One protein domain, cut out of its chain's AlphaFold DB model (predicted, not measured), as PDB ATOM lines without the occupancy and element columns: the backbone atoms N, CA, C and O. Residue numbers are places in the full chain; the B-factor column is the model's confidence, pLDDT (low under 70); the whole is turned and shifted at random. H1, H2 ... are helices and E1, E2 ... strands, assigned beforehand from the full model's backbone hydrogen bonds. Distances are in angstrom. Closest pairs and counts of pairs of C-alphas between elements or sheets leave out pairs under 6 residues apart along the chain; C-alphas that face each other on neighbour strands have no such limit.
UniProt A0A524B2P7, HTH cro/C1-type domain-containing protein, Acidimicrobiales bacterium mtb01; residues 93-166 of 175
ATOM      1  N   TRP A  93     416.014 344.105 390.828       95.06
ATOM      2  CA  TRP A  93     414.704 344.704 391.090       95.06
ATOM      3  C   TRP A  93     414.816 345.886 392.049       95.06
ATOM      4  O   TRP A  93     414.277 346.963 391.781       95.06
ATOM      5  N   ASP A  94     415.584 345.710 393.128       96.25
ATOM      6  CA  ASP A  94     415.887 346.801 394.055       96.25
ATOM      7  C   ASP A  94     416.696 347.902 393.343       96.25
ATOM      8  O   ASP A  94     416.456 349.091 393.548       96.25
ATOM      9  N   ASN A  95     417.643 347.523 392.474       96.12
ATOM     10  CA  ASN A  95     418.432 348.464 391.682       96.12
ATOM     11  C   ASN A  95     417.544 349.322 390.773       96.12
ATOM     12  O   ASN A  95     417.700 350.543 390.745       96.12
ATOM     13  N   ASP A  96     416.600 348.693 390.071       96.06
ATOM     14  CA  ASP A  96     415.639 349.385 389.215       96.06
ATOM     15  C   ASP A  96     414.789 350.395 390.000       96.06
ATOM     16  O   ASP A  96     414.697 351.559 389.607       96.06
ATOM     17  N   ALA A  97     414.277 349.997 391.170       96.94
ATOM     18  CA  ALA A  97     413.519 350.886 392.050       96.94
ATOM     19  C   ALA A  97     414.316 352.127 392.479       96.94
ATOM     20  O   ALA A  97     413.809 353.251 392.449       96.94
ATOM     21  N   VAL A  98     415.581 351.938 392.862       97.50
ATOM     22  CA  VAL A  98     416.431 353.041 393.329       97.50
ATOM     23  C   VAL A  98     416.821 353.982 392.200       97.50
ATOM     24  O   VAL A  98     416.788 355.196 392.394       97.50
ATOM     25  N   HIS A  99     417.198 353.456 391.037       97.19
ATOM     26  CA  HIS A  99     417.559 354.309 389.910       97.19
ATOM     27  C   HIS A  99     416.371 355.122 389.408       97.19
ATOM     28  O   HIS A  99     416.510 356.327 389.214       97.19
ATOM     29  N   TRP A 100     415.193 354.511 389.325       97.06
ATOM     30  CA  TRP A 100     413.976 355.234 388.983       97.06
ATOM     31  C   TRP A 100     413.633 356.344 389.987       97.06
ATOM     32  O   TRP A 100     413.222 357.435 389.591       97.06
ATOM     33  N   LEU A 101     413.845 356.109 391.290       97.44
ATOM     34  CA  LEU A 101     413.676 357.151 392.308       97.44
ATOM     35  C   LEU A 101     414.651 358.317 392.109       97.44
ATOM     36  O   LEU A 101     414.263 359.464 392.303       97.44
ATOM     37  N   LEU A 102     415.901 358.047 391.724       97.62
ATOM     38  CA  LEU A 102     416.899 359.094 391.479       97.62
ATOM     39  C   LEU A 102     416.552 359.978 390.276       97.62
ATOM     40  O   LEU A 102     416.951 361.141 390.262       97.62
ATOM     41  N   GLU A 103     415.802 359.456 389.306       96.69
ATOM     42  CA  GLU A 103     415.297 360.221 388.159       96.69
ATOM     43  C   GLU A 103     414.120 361.139 388.522       96.69
ATOM     44  O   GLU A 103     413.774 362.033 387.749       96.69
ATOM     45  N   GLN A 104     413.516 360.966 389.703       97.12
ATOM     46  CA  GLN A 104     412.423 361.828 390.135       97.12
ATOM     47  C   GLN A 104     412.919 363.248 390.463       97.12
ATOM     48  O   GLN A 104     414.039 363.430 390.962       97.12
ATOM     49  N   PRO A 105     412.077 364.280 390.261       96.88
ATOM     50  CA  PRO A 105     412.470 365.669 390.473       96.88
ATOM     51  C   PRO A 105     413.057 365.923 391.869       96.88
ATOM     52  O   PRO A 105     412.433 365.638 392.896       96.88
ATOM     53  N   GLY A 106     414.275 366.474 391.893       95.06
ATOM     54  CA  GLY A 106     414.988 366.878 393.109       95.06
ATOM     55  C   GLY A 106     415.623 365.741 393.917       95.06
ATOM     56  O   GLY A 106     416.309 366.018 394.900       95.06
ATOM     57  N   VAL A 107     415.455 364.474 393.525       97.31
ATOM     58  CA  VAL A 107     415.954 363.345 394.323       97.31
ATOM     59  C   VAL A 107     417.466 363.201 394.221       97.31
ATOM     60  O   VAL A 107     418.136 363.154 395.252       97.31
ATOM     61  N   ALA A 108     418.020 363.216 393.006       96.94
ATOM     62  CA  ALA A 108     419.466 363.135 392.791       96.94
ATOM     63  C   ALA A 108     420.254 364.305 393.420       96.94
ATOM     64  O   ALA A 108     421.445 364.167 393.692       96.94
ATOM     65  N   ALA A 109     419.599 365.438 393.701       96.69
ATOM     66  CA  ALA A 109     420.218 366.555 394.416       96.69
ATOM     67  C   ALA A 109     420.420 366.258 395.915       96.69
ATOM     68  O   ALA A 109     421.375 366.740 396.519       96.69
ATOM     69  N   ALA A 110     419.538 365.452 396.518       96.19
ATOM     70  CA  ALA A 110     419.579 365.111 397.942       96.19
ATOM     71  C   ALA A 110     420.229 363.744 398.223       96.19
ATOM     72  O   ALA A 110     420.711 363.495 399.334       96.19
ATOM     73  N   TRP A 111     420.249 362.854 397.230       97.94
ATOM     74  CA  TRP A 111     420.606 361.455 397.412       97.94
ATOM     75  C   TRP A 111     421.606 360.957 396.375       97.94
ATOM     76  O   TRP A 111     421.435 361.117 395.171       97.94
ATOM     77  N   LYS A 112     422.622 360.240 396.865       96.88
ATOM     78  CA  LYS A 112     423.445 359.347 396.043       96.88
ATOM     79  C   LYS A 112     422.836 357.942 396.063       96.88
ATOM     80  O   LYS A 112     422.283 357.529 397.082       96.88
ATOM     81  N   ARG A 113     423.029 357.181 394.980       95.69
ATOM     82  CA  ARG A 113     422.485 355.821 394.792       95.69
ATOM     83  C   ARG A 113     422.736 354.890 395.975       95.69
ATOM     84  O   ARG A 113     421.785 354.340 396.509       95.69
ATOM     85  N   GLY A 114     423.992 354.717 396.394       95.56
ATOM     86  CA  GLY A 114     424.354 353.809 397.495       95.56
ATOM     87  C   GLY A 114     423.628 354.137 398.808       95.56
ATOM     88  O   GLY A 114     422.859 353.308 399.284       95.56
ATOM     89  N   PRO A 115     423.787 355.357 399.356       97.25
ATOM     90  CA  PRO A 115     423.076 355.767 400.565       97.25
ATOM     91  C   PRO A 115     421.552 355.643 400.471       97.25
ATOM     92  O   PRO A 115     420.929 355.188 401.428       97.25
ATOM     93  N   LEU A 116     420.952 356.004 399.329       98.12
ATOM     94  CA  LEU A 116     419.510 355.858 399.124       98.12
ATOM     95  C   LEU A 116     419.088 354.388 399.156       98.12
ATOM     96  O   LEU A 116     418.163 354.039 399.880       98.12
ATOM     97  N   PHE A 117     419.806 353.523 398.438       97.75
ATOM     98  CA  PHE A 117     419.570 352.080 398.410       97.75
ATOM     99  C   PHE A 117     419.621 351.463 399.811       97.75
ATOM    100  O   PHE A 117     418.709 350.748 400.217       97.75
ATOM    101  N   GLU A 118     420.662 351.771 400.584       97.56
ATOM    102  CA  GLU A 118     420.836 351.233 401.935       97.56
ATOM    103  C   GLU A 118     419.750 351.733 402.903       97.56
ATOM    104  O   GLU A 118     419.268 350.962 403.736       97.56
ATOM    105  N   CYS A 119     419.340 353.003 402.780       98.50
ATOM    106  CA  CYS A 119     418.260 353.578 403.585       98.50
ATOM    107  C   CYS A 119     416.899 352.969 403.228       98.50
ATOM    108  O   CYS A 119     416.164 352.557 404.123       98.50
ATOM    109  N   LEU A 120     416.581 352.846 401.936       98.12
ATOM    110  CA  LEU A 120     415.346 352.219 401.455       98.12
ATOM    111  C   LEU A 120     415.256 350.748 401.864       98.12
ATOM    112  O   LEU A 120     414.192 350.275 402.249       98.12
ATOM    113  N   ARG A 121     416.375 350.022 401.873       97.31
ATOM    114  CA  ARG A 121     416.409 348.637 402.362       97.31
ATOM    115  C   ARG A 121     416.513 348.516 403.883       97.31
ATOM    116  O   ARG A 121     416.671 347.409 404.390       97.31
ATOM    117  N   ARG A 122     416.451 349.642 404.607       97.25
ATOM    118  CA  ARG A 122     416.535 349.719 406.074       97.25
ATOM    119  C   ARG A 122     417.708 348.896 406.608       97.25
ATOM    120  O   ARG A 122     417.567 348.149 407.575       97.25
ATOM    121  N   GLN A 123     418.871 349.001 405.959       94.69
ATOM    122  CA  GLN A 123     420.028 348.210 406.366       94.69
ATOM    123  C   GLN A 123     420.370 348.486 407.838       94.69
ATOM    124  O   GLN A 123     420.366 349.655 408.240       94.69
ATOM    125  N   PRO A 124     420.721 347.463 408.643       93.06
ATOM    126  CA  PRO A 124     420.897 347.622 410.089       93.06
ATOM    127  C   PRO A 124     421.855 348.755 410.481       93.06
ATOM    128  O   PRO A 124     421.593 349.491 411.429       93.06
ATOM    129  N   GLY A 125     422.935 348.944 409.713       94.69
ATOM    130  CA  GLY A 125     423.877 350.046 409.920       94.69
ATOM    131  C   GLY A 125     423.243 351.431 409.745       94.69
ATOM    132  O   GLY A 125     423.482 352.311 410.567       94.69
ATOM    133  N   ARG A 126     422.390 351.616 408.726       96.69
ATOM    134  CA  ARG A 126     421.664 352.876 408.483       96.69
ATOM    135  C   ARG A 126     420.587 353.118 409.530       96.69
ATOM    136  O   ARG A 126     420.490 354.225 410.037       96.69
ATOM    137  N   VAL A 127     419.828 352.085 409.895       96.06
ATOM    138  CA  VAL A 127     418.788 352.190 410.933       96.06
ATOM    139  C   VAL A 127     419.393 352.615 412.267       96.06
ATOM    140  O   VAL A 127     418.858 353.499 412.927       96.06
ATOM    141  N   ARG A 128     420.532 352.026 412.646       96.38
ATOM    142  CA  ARG A 128     421.203 352.342 413.909       96.38
ATOM    143  C   ARG A 128     421.836 353.733 413.914       96.38
ATOM    144  O   ARG A 128     421.733 354.436 414.911       96.38
ATOM    145  N   ASN A 129     422.526 354.104 412.837       97.38
ATOM    146  CA  ASN A 129     423.390 355.286 412.843       97.38
ATOM    147  C   ASN A 129     422.698 356.541 412.280       97.38
ATOM    148  O   ASN A 129     423.046 357.655 412.656       97.38
ATOM    149  N   GLU A 130     421.736 356.380 411.371       97.50
ATOM    150  CA  GLU A 130     421.076 357.478 410.655       97.50
ATOM    151  C   GLU A 130     419.564 357.218 410.469       97.50
ATOM    152  O   GLU A 130     419.052 357.256 409.345       97.50
ATOM    153  N   PRO A 131     418.801 356.984 411.554       97.25
ATOM    154  CA  PRO A 131     417.377 356.649 411.463       97.25
ATOM    155  C   PRO A 131     416.555 357.727 410.738       97.25
ATOM    156  O   PRO A 131     415.672 357.411 409.944       97.25
ATOM    157  N   HIS A 132     416.912 359.003 410.909       97.69
ATOM    158  CA  HIS A 132     416.266 360.122 410.218       97.69
ATOM    159  C   HIS A 132     416.411 360.044 408.686       97.69
ATOM    160  O   HIS A 132     415.471 360.366 407.962       97.69
ATOM    161  N   ARG A 133     417.561 359.581 408.171       97.94
ATOM    162  CA  ARG A 133     417.774 359.359 406.728       97.94
ATOM    163  C   ARG A 133     416.913 358.202 406.231       97.94
ATOM    164  O   ARG A 133     416.330 358.305 405.155       97.94
ATOM    165  N   VAL A 134     416.797 357.130 407.016       98.25
ATOM    166  CA  VAL A 134     415.927 355.986 406.696       98.25
ATOM    167  C   VAL A 134     414.467 356.430 406.596       98.25
ATOM    168  O   VAL A 134     413.793 356.098 405.624       98.25
ATOM    169  N   GLU A 135     413.988 357.240 407.540       97.94
ATOM    170  CA  GLU A 135     412.636 357.804 407.486       97.94
ATOM    171  C   GLU A 135     412.430 358.740 406.291       97.94
ATOM    172  O   GLU A 135     411.394 358.677 405.630       97.94
ATOM    173  N   GLN A 136     413.407 359.595 405.979       98.00
ATOM    174  CA  GLN A 136     413.347 360.461 404.798       98.00
ATOM    175  C   GLN A 136     413.262 359.649 403.504       98.00
ATOM    176  O   GLN A 136     412.446 359.967 402.639       98.00
ATOM    177  N   ALA A 137     414.061 358.586 403.381       98.38
ATOM    178  CA  ALA A 137     414.006 357.674 402.247       98.38
ATOM    179  C   ALA A 137     412.648 356.955 402.163       98.38
ATOM    180  O   ALA A 137     412.097 356.838 401.073       98.38
ATOM    181  N   ALA A 138     412.065 356.550 403.294       97.94
ATOM    182  CA  ALA A 138     410.745 355.922 403.319       97.94
ATOM    183  C   ALA A 138     409.625 356.877 402.878       97.94
ATOM    184  O   ALA A 138     408.774 356.518 402.066       97.94
ATOM    185  N   ARG A 139     409.654 358.135 403.340       98.00
ATOM    186  CA  ARG A 139     408.711 359.173 402.879       98.00
ATOM    187  C   ARG A 139     408.870 359.454 401.386       98.00
ATOM    188  O   ARG A 139     407.879 359.657 400.692       98.00
ATOM    189  N   LEU A 140     410.110 359.458 400.897       97.75
ATOM    190  CA  LEU A 140     410.416 359.615 399.480       97.75
ATOM    191  C   LEU A 140     409.851 358.456 398.646       97.75
ATOM    192  O   LEU A 140     409.222 358.702 397.621       97.75
ATOM    193  N   ALA A 141     410.049 357.217 399.101       97.56
ATOM    194  CA  ALA A 141     409.517 356.021 398.458       97.56
ATOM    195  C   ALA A 141     407.988 356.079 398.373       97.56
ATOM    196  O   ALA A 141     407.433 356.000 397.281       97.56
ATOM    197  N   ALA A 142     407.321 356.348 399.500       96.69
ATOM    198  CA  ALA A 142     405.868 356.488 399.557       96.69
ATOM    199  C   ALA A 142     405.348 357.592 398.621       96.69
ATOM    200  O   ALA A 142     404.374 357.380 397.902       96.69
ATOM    201  N   LYS A 143     406.026 358.749 398.575       97.25
ATOM    202  CA  LYS A 143     405.661 359.873 397.697       97.25
ATOM    203  C   LYS A 143     405.630 359.478 396.219       97.25
ATOM    204  O   LYS A 143     404.765 359.951 395.490       97.25
ATOM    205  N   TYR A 144     406.582 358.659 395.781       97.25
ATOM    206  CA  TYR A 144     406.721 358.266 394.379       97.25
ATOM    207  C   TYR A 144     406.199 356.847 394.097       97.25
ATOM    208  O   TYR A 144     406.411 356.327 393.012       97.25
ATOM    209  N   GLY A 145     405.490 356.211 395.032       96.25
ATOM    210  CA  GLY A 145     404.892 354.894 394.788       96.25
ATOM    211  C   GLY A 145     405.905 353.748 394.716       96.25
ATOM    212  O   GLY A 145     405.716 352.806 393.949       96.25
ATOM    213  N   VAL A 146     406.974 353.817 395.511       97.62
ATOM    214  CA  VAL A 146     407.851 352.673 395.788       97.62
ATOM    215  C   VAL A 146     407.480 352.079 397.143       97.62
ATOM    216  O   VAL A 146     407.609 352.730 398.179       97.62
ATOM    217  N   GLU A 147     407.015 350.837 397.139       96.56
ATOM    218  CA  GLU A 147     406.728 350.048 398.333       96.56
ATOM    219  C   GLU A 147     408.021 349.437 398.882       96.56
ATOM    220  O   GLU A 147     408.828 348.871 398.146       96.56
ATOM    221  N   GLN A 148     408.191 349.526 400.200       96.88
ATOM    222  CA  GLN A 148     409.195 348.780 400.952       96.88
ATOM    223  C   GLN A 148     408.507 347.564 401.576       96.88
ATOM    224  O   GLN A 148     407.761 347.710 402.543       96.88
ATOM    225  N   ARG A 149     408.739 346.375 401.017       93.56
ATOM    226  CA  ARG A 149     408.131 345.119 401.469       93.56
ATOM    227  C   ARG A 149     409.114 344.317 402.313       93.56
ATOM    228  O   ARG A 149     410.221 344.031 401.858       93.56
ATOM    229  N   ASP A 150     408.697 343.921 403.510       92.38
ATOM    230  CA  ASP A 150     409.429 342.953 404.330       92.38
ATOM    231  C   ASP A 150     409.237 341.540 403.755       92.38
ATOM    232  O   ASP A 150     408.113 341.082 403.543       92.38
ATOM    233  N   VAL A 151     410.343 340.856 403.466       88.19
ATOM    234  CA  VAL A 151     410.375 339.515 402.871       88.19
ATOM    235  C   VAL A 151     411.369 338.649 403.635       88.19
ATOM    236  O   VAL A 151     412.482 339.080 403.938       88.19
ATOM    237  N   TYR A 152     411.003 337.395 403.898       84.75
ATOM    238  CA  TYR A 152     411.947 336.403 404.401       84.75
ATOM    239  C   TYR A 152     412.794 335.851 403.252       84.75
ATOM    240  O   TYR A 152     412.256 335.265 402.314       84.75
ATOM    241  N   ASP A 153     414.111 336.014 403.334       80.06
ATOM    242  CA  ASP A 153     415.045 335.379 402.410       80.06
ATOM    243  C   ASP A 153     415.520 334.038 403.000       80.06
ATOM    244  O   ASP A 153     416.293 334.039 403.968       80.06
ATOM    245  N   PRO A 154     415.078 332.892 402.444       77.12
ATOM    246  CA  PRO A 154     415.431 331.574 402.966       77.12
ATOM    247  C   PRO A 154     416.903 331.217 402.731       77.12
ATOM    248  O   PRO A 154     417.437 330.370 403.439       77.12
ATOM    249  N   THR A 155     417.577 331.864 401.775       75.38
ATOM    250  CA  THR A 155     418.983 331.587 401.441       75.38
ATOM    251  C   THR A 155     419.913 332.068 402.549       75.38
ATOM    252  O   THR A 155     420.901 331.416 402.875       75.38
ATOM    253  N   ILE A 156     419.590 333.223 403.134       78.44
ATOM    254  CA  ILE A 156     420.373 333.843 404.213       78.44
ATOM    255  C   ILE A 156     419.689 333.750 405.583       78.44
ATOM    256  O   ILE A 156     420.261 334.198 406.577       78.44
ATOM    257  N   GLY A 157     418.468 333.210 405.638       84.06
ATOM    258  CA  GLY A 157     417.690 332.995 406.857       84.06
ATOM    259  C   GLY A 157     417.269 334.279 407.578       84.06
ATOM    260  O   GLY A 157     417.207 334.290 408.807       84.06
ATOM    261  N   LYS A 158     417.030 335.380 406.853       84.69
ATOM    262  CA  LYS A 158     416.786 336.713 407.443       84.69
ATOM    263  C   LYS A 158     415.580 337.412 406.827       84.69
ATOM    264  O   LYS A 158     415.310 337.269 405.639       84.69
ATOM    265  N   GLN A 159     414.908 338.228 407.638       88.38
ATOM    266  CA  GLN A 159     413.975 339.240 407.142       88.38
ATOM    267  C   GLN A 159     414.770 340.362 406.469       88.38
ATOM    268  O   GLN A 159     415.721 340.891 407.051       88.38
ATOM    269  N   ILE A 160     414.396 340.703 405.241       91.12
ATOM    270  CA  ILE A 160     415.001 341.768 404.448       91.12
ATOM    271  C   ILE A 160     413.919 342.659 403.852       91.12
ATOM    272  O   ILE A 160     412.796 342.224 403.627       91.12
ATOM    273  N   VAL A 161     414.287 343.896 403.534       94.94
ATOM    274  CA  VAL A 161     413.407 344.814 402.810       94.94
ATOM    275  C   VAL A 161     413.724 344.764 401.321       94.94
ATOM    276  O   VAL A 161     414.895 344.820 400.915       94.94
ATOM    277  N   ARG A 162     412.657 344.679 400.533       95.31
ATOM    278  CA  ARG A 162     412.624 344.649 399.075       95.31
ATOM    279  C   ARG A 162     411.819 345.827 398.526       95.31
ATOM    280  O   ARG A 162     410.901 346.299 399.195       95.31
ATOM    281  N   LEU A 163     412.184 346.331 397.350       96.50
ATOM    282  CA  LEU A 163     411.659 347.582 396.794       96.50
ATOM    283  C   LEU A 163     410.814 347.334 395.544       96.50
ATOM    284  O   LEU A 163     411.328 346.850 394.542       96.50
ATOM    285  N   ILE A 164     409.536 347.705 395.583       95.56
ATOM    286  CA  ILE A 164     408.580 347.459 394.493       95.56
ATOM    287  C   ILE A 164     408.069 348.795 393.968       95.56
ATOM    288  O   ILE A 164     407.474 349.565 394.718       95.56
ATOM    289  N   ARG A 165     408.276 349.079 392.681       95.12
ATOM    290  CA  ARG A 165     407.667 350.239 392.016       95.12
ATOM    291  C   ARG A 165     406.231 349.931 391.602       95.12
ATOM    292  O   ARG A 165     405.952 348.834 391.128       95.12
ATOM    293  N   HIS A 166     405.359 350.929 391.709       93.94
ATOM    294  CA  HIS A 166     403.943 350.842 391.317       93.94
ATOM    295  C   HIS A 166     403.554 351.807 390.188       93.94
ATOM    296  O   HIS A 166     402.371 352.015 389.922       93.94
TER     297      HIS A 166
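Overview. This is residues 93 to 166 of the 175 residues of the protein "HTH cro/C1-type domain-containing protein" of Acidimicrobiales bacterium mtb01 (UniProt A0A524B2P7). A hairpin of two strands, E1 and E2, reaches out from a small cluster of helices, with the link between the strands at its far end. In the cluster H3 packs at about right angles on both H1 and H5, the start of E1 and the end of E2 come in beside H1 and H5, and the small helices H2 and H4 lie farthest from the middle. The printed part has 74 residues, with five named helices followed by two named strands, H1 H2 H3 H4 H5 E1 E2; the sheet, order E1 - E2, is antiparallel and the class is mixed, helices and strands. It is compact, with a radius of gyration of the C-alphas of 11.8 A, and spans 37 by 28 by 17 A.

Arrangement. E1, residues 146 to 153, and E2, residues 158 to 165, form an antiparallel hairpin at 151 degrees. N 149 and O 162 are 2.8 A apart and N 153 and O 158 are 2.9 A apart, both within hydrogen-bond range. E1 bends by 52 degrees at residue 150. The closest C-alphas of E2 and H1, residues 93 to 102, are those of Leu 163 and Asp 94, 5.1 A apart. H5, residues 131 to 143, comes closest to E1 at the C-alphas of Ala 141 and Glu 147, 6.6 A apart. H3, residues 113 to 120, is the hub, touching three helices. H3 and H5 touch, closest at C-alphas 119 and 134, 4.6 A apart, and are about perpendicular at 89 degrees. H1 and H3 touch, closest at C-alphas 98 and 117, 6.0 A apart; at 70.1 degrees they are only just about perpendicular. H4, residues 124 to 129, only just touches H3, with 3 pairs of C-alphas within 8 A, and only at the corner; C-alphas 126 and 119 are the closest, 6.0 A apart. H2, residues 107 to 110, is close to H1 but not clearly touching, with C-alphas 108 and 102 the closest at 5.0 A. In H1, H3, H4 and H5 every O i to N i+4 pair is within hydrogen-bond range; H2 is too short for such a pair.

Along the chain. E2 is 22.5 A from first to last C-alpha, E1 19.9 A, H5 18.4 A, H1 14.6 A and H3 10.4 A; H4 and H2 are shorter. H1 begins at C-alpha 93, (414.704, 344.704, 391.090). H5 begins at C-alpha 131, (417.377, 356.649, 411.463). E2 ends at C-alpha 165, (407.667, 350.239, 392.016).

Size, cuts and confidence. The two C-alphas farthest apart, those of Pro 105 and Gly 157, are 36.9 A apart. The printed part has no cut, and its six links between named elements are tight. The mean pLDDT of the printed part is 94.9, and no printed residue is under 70.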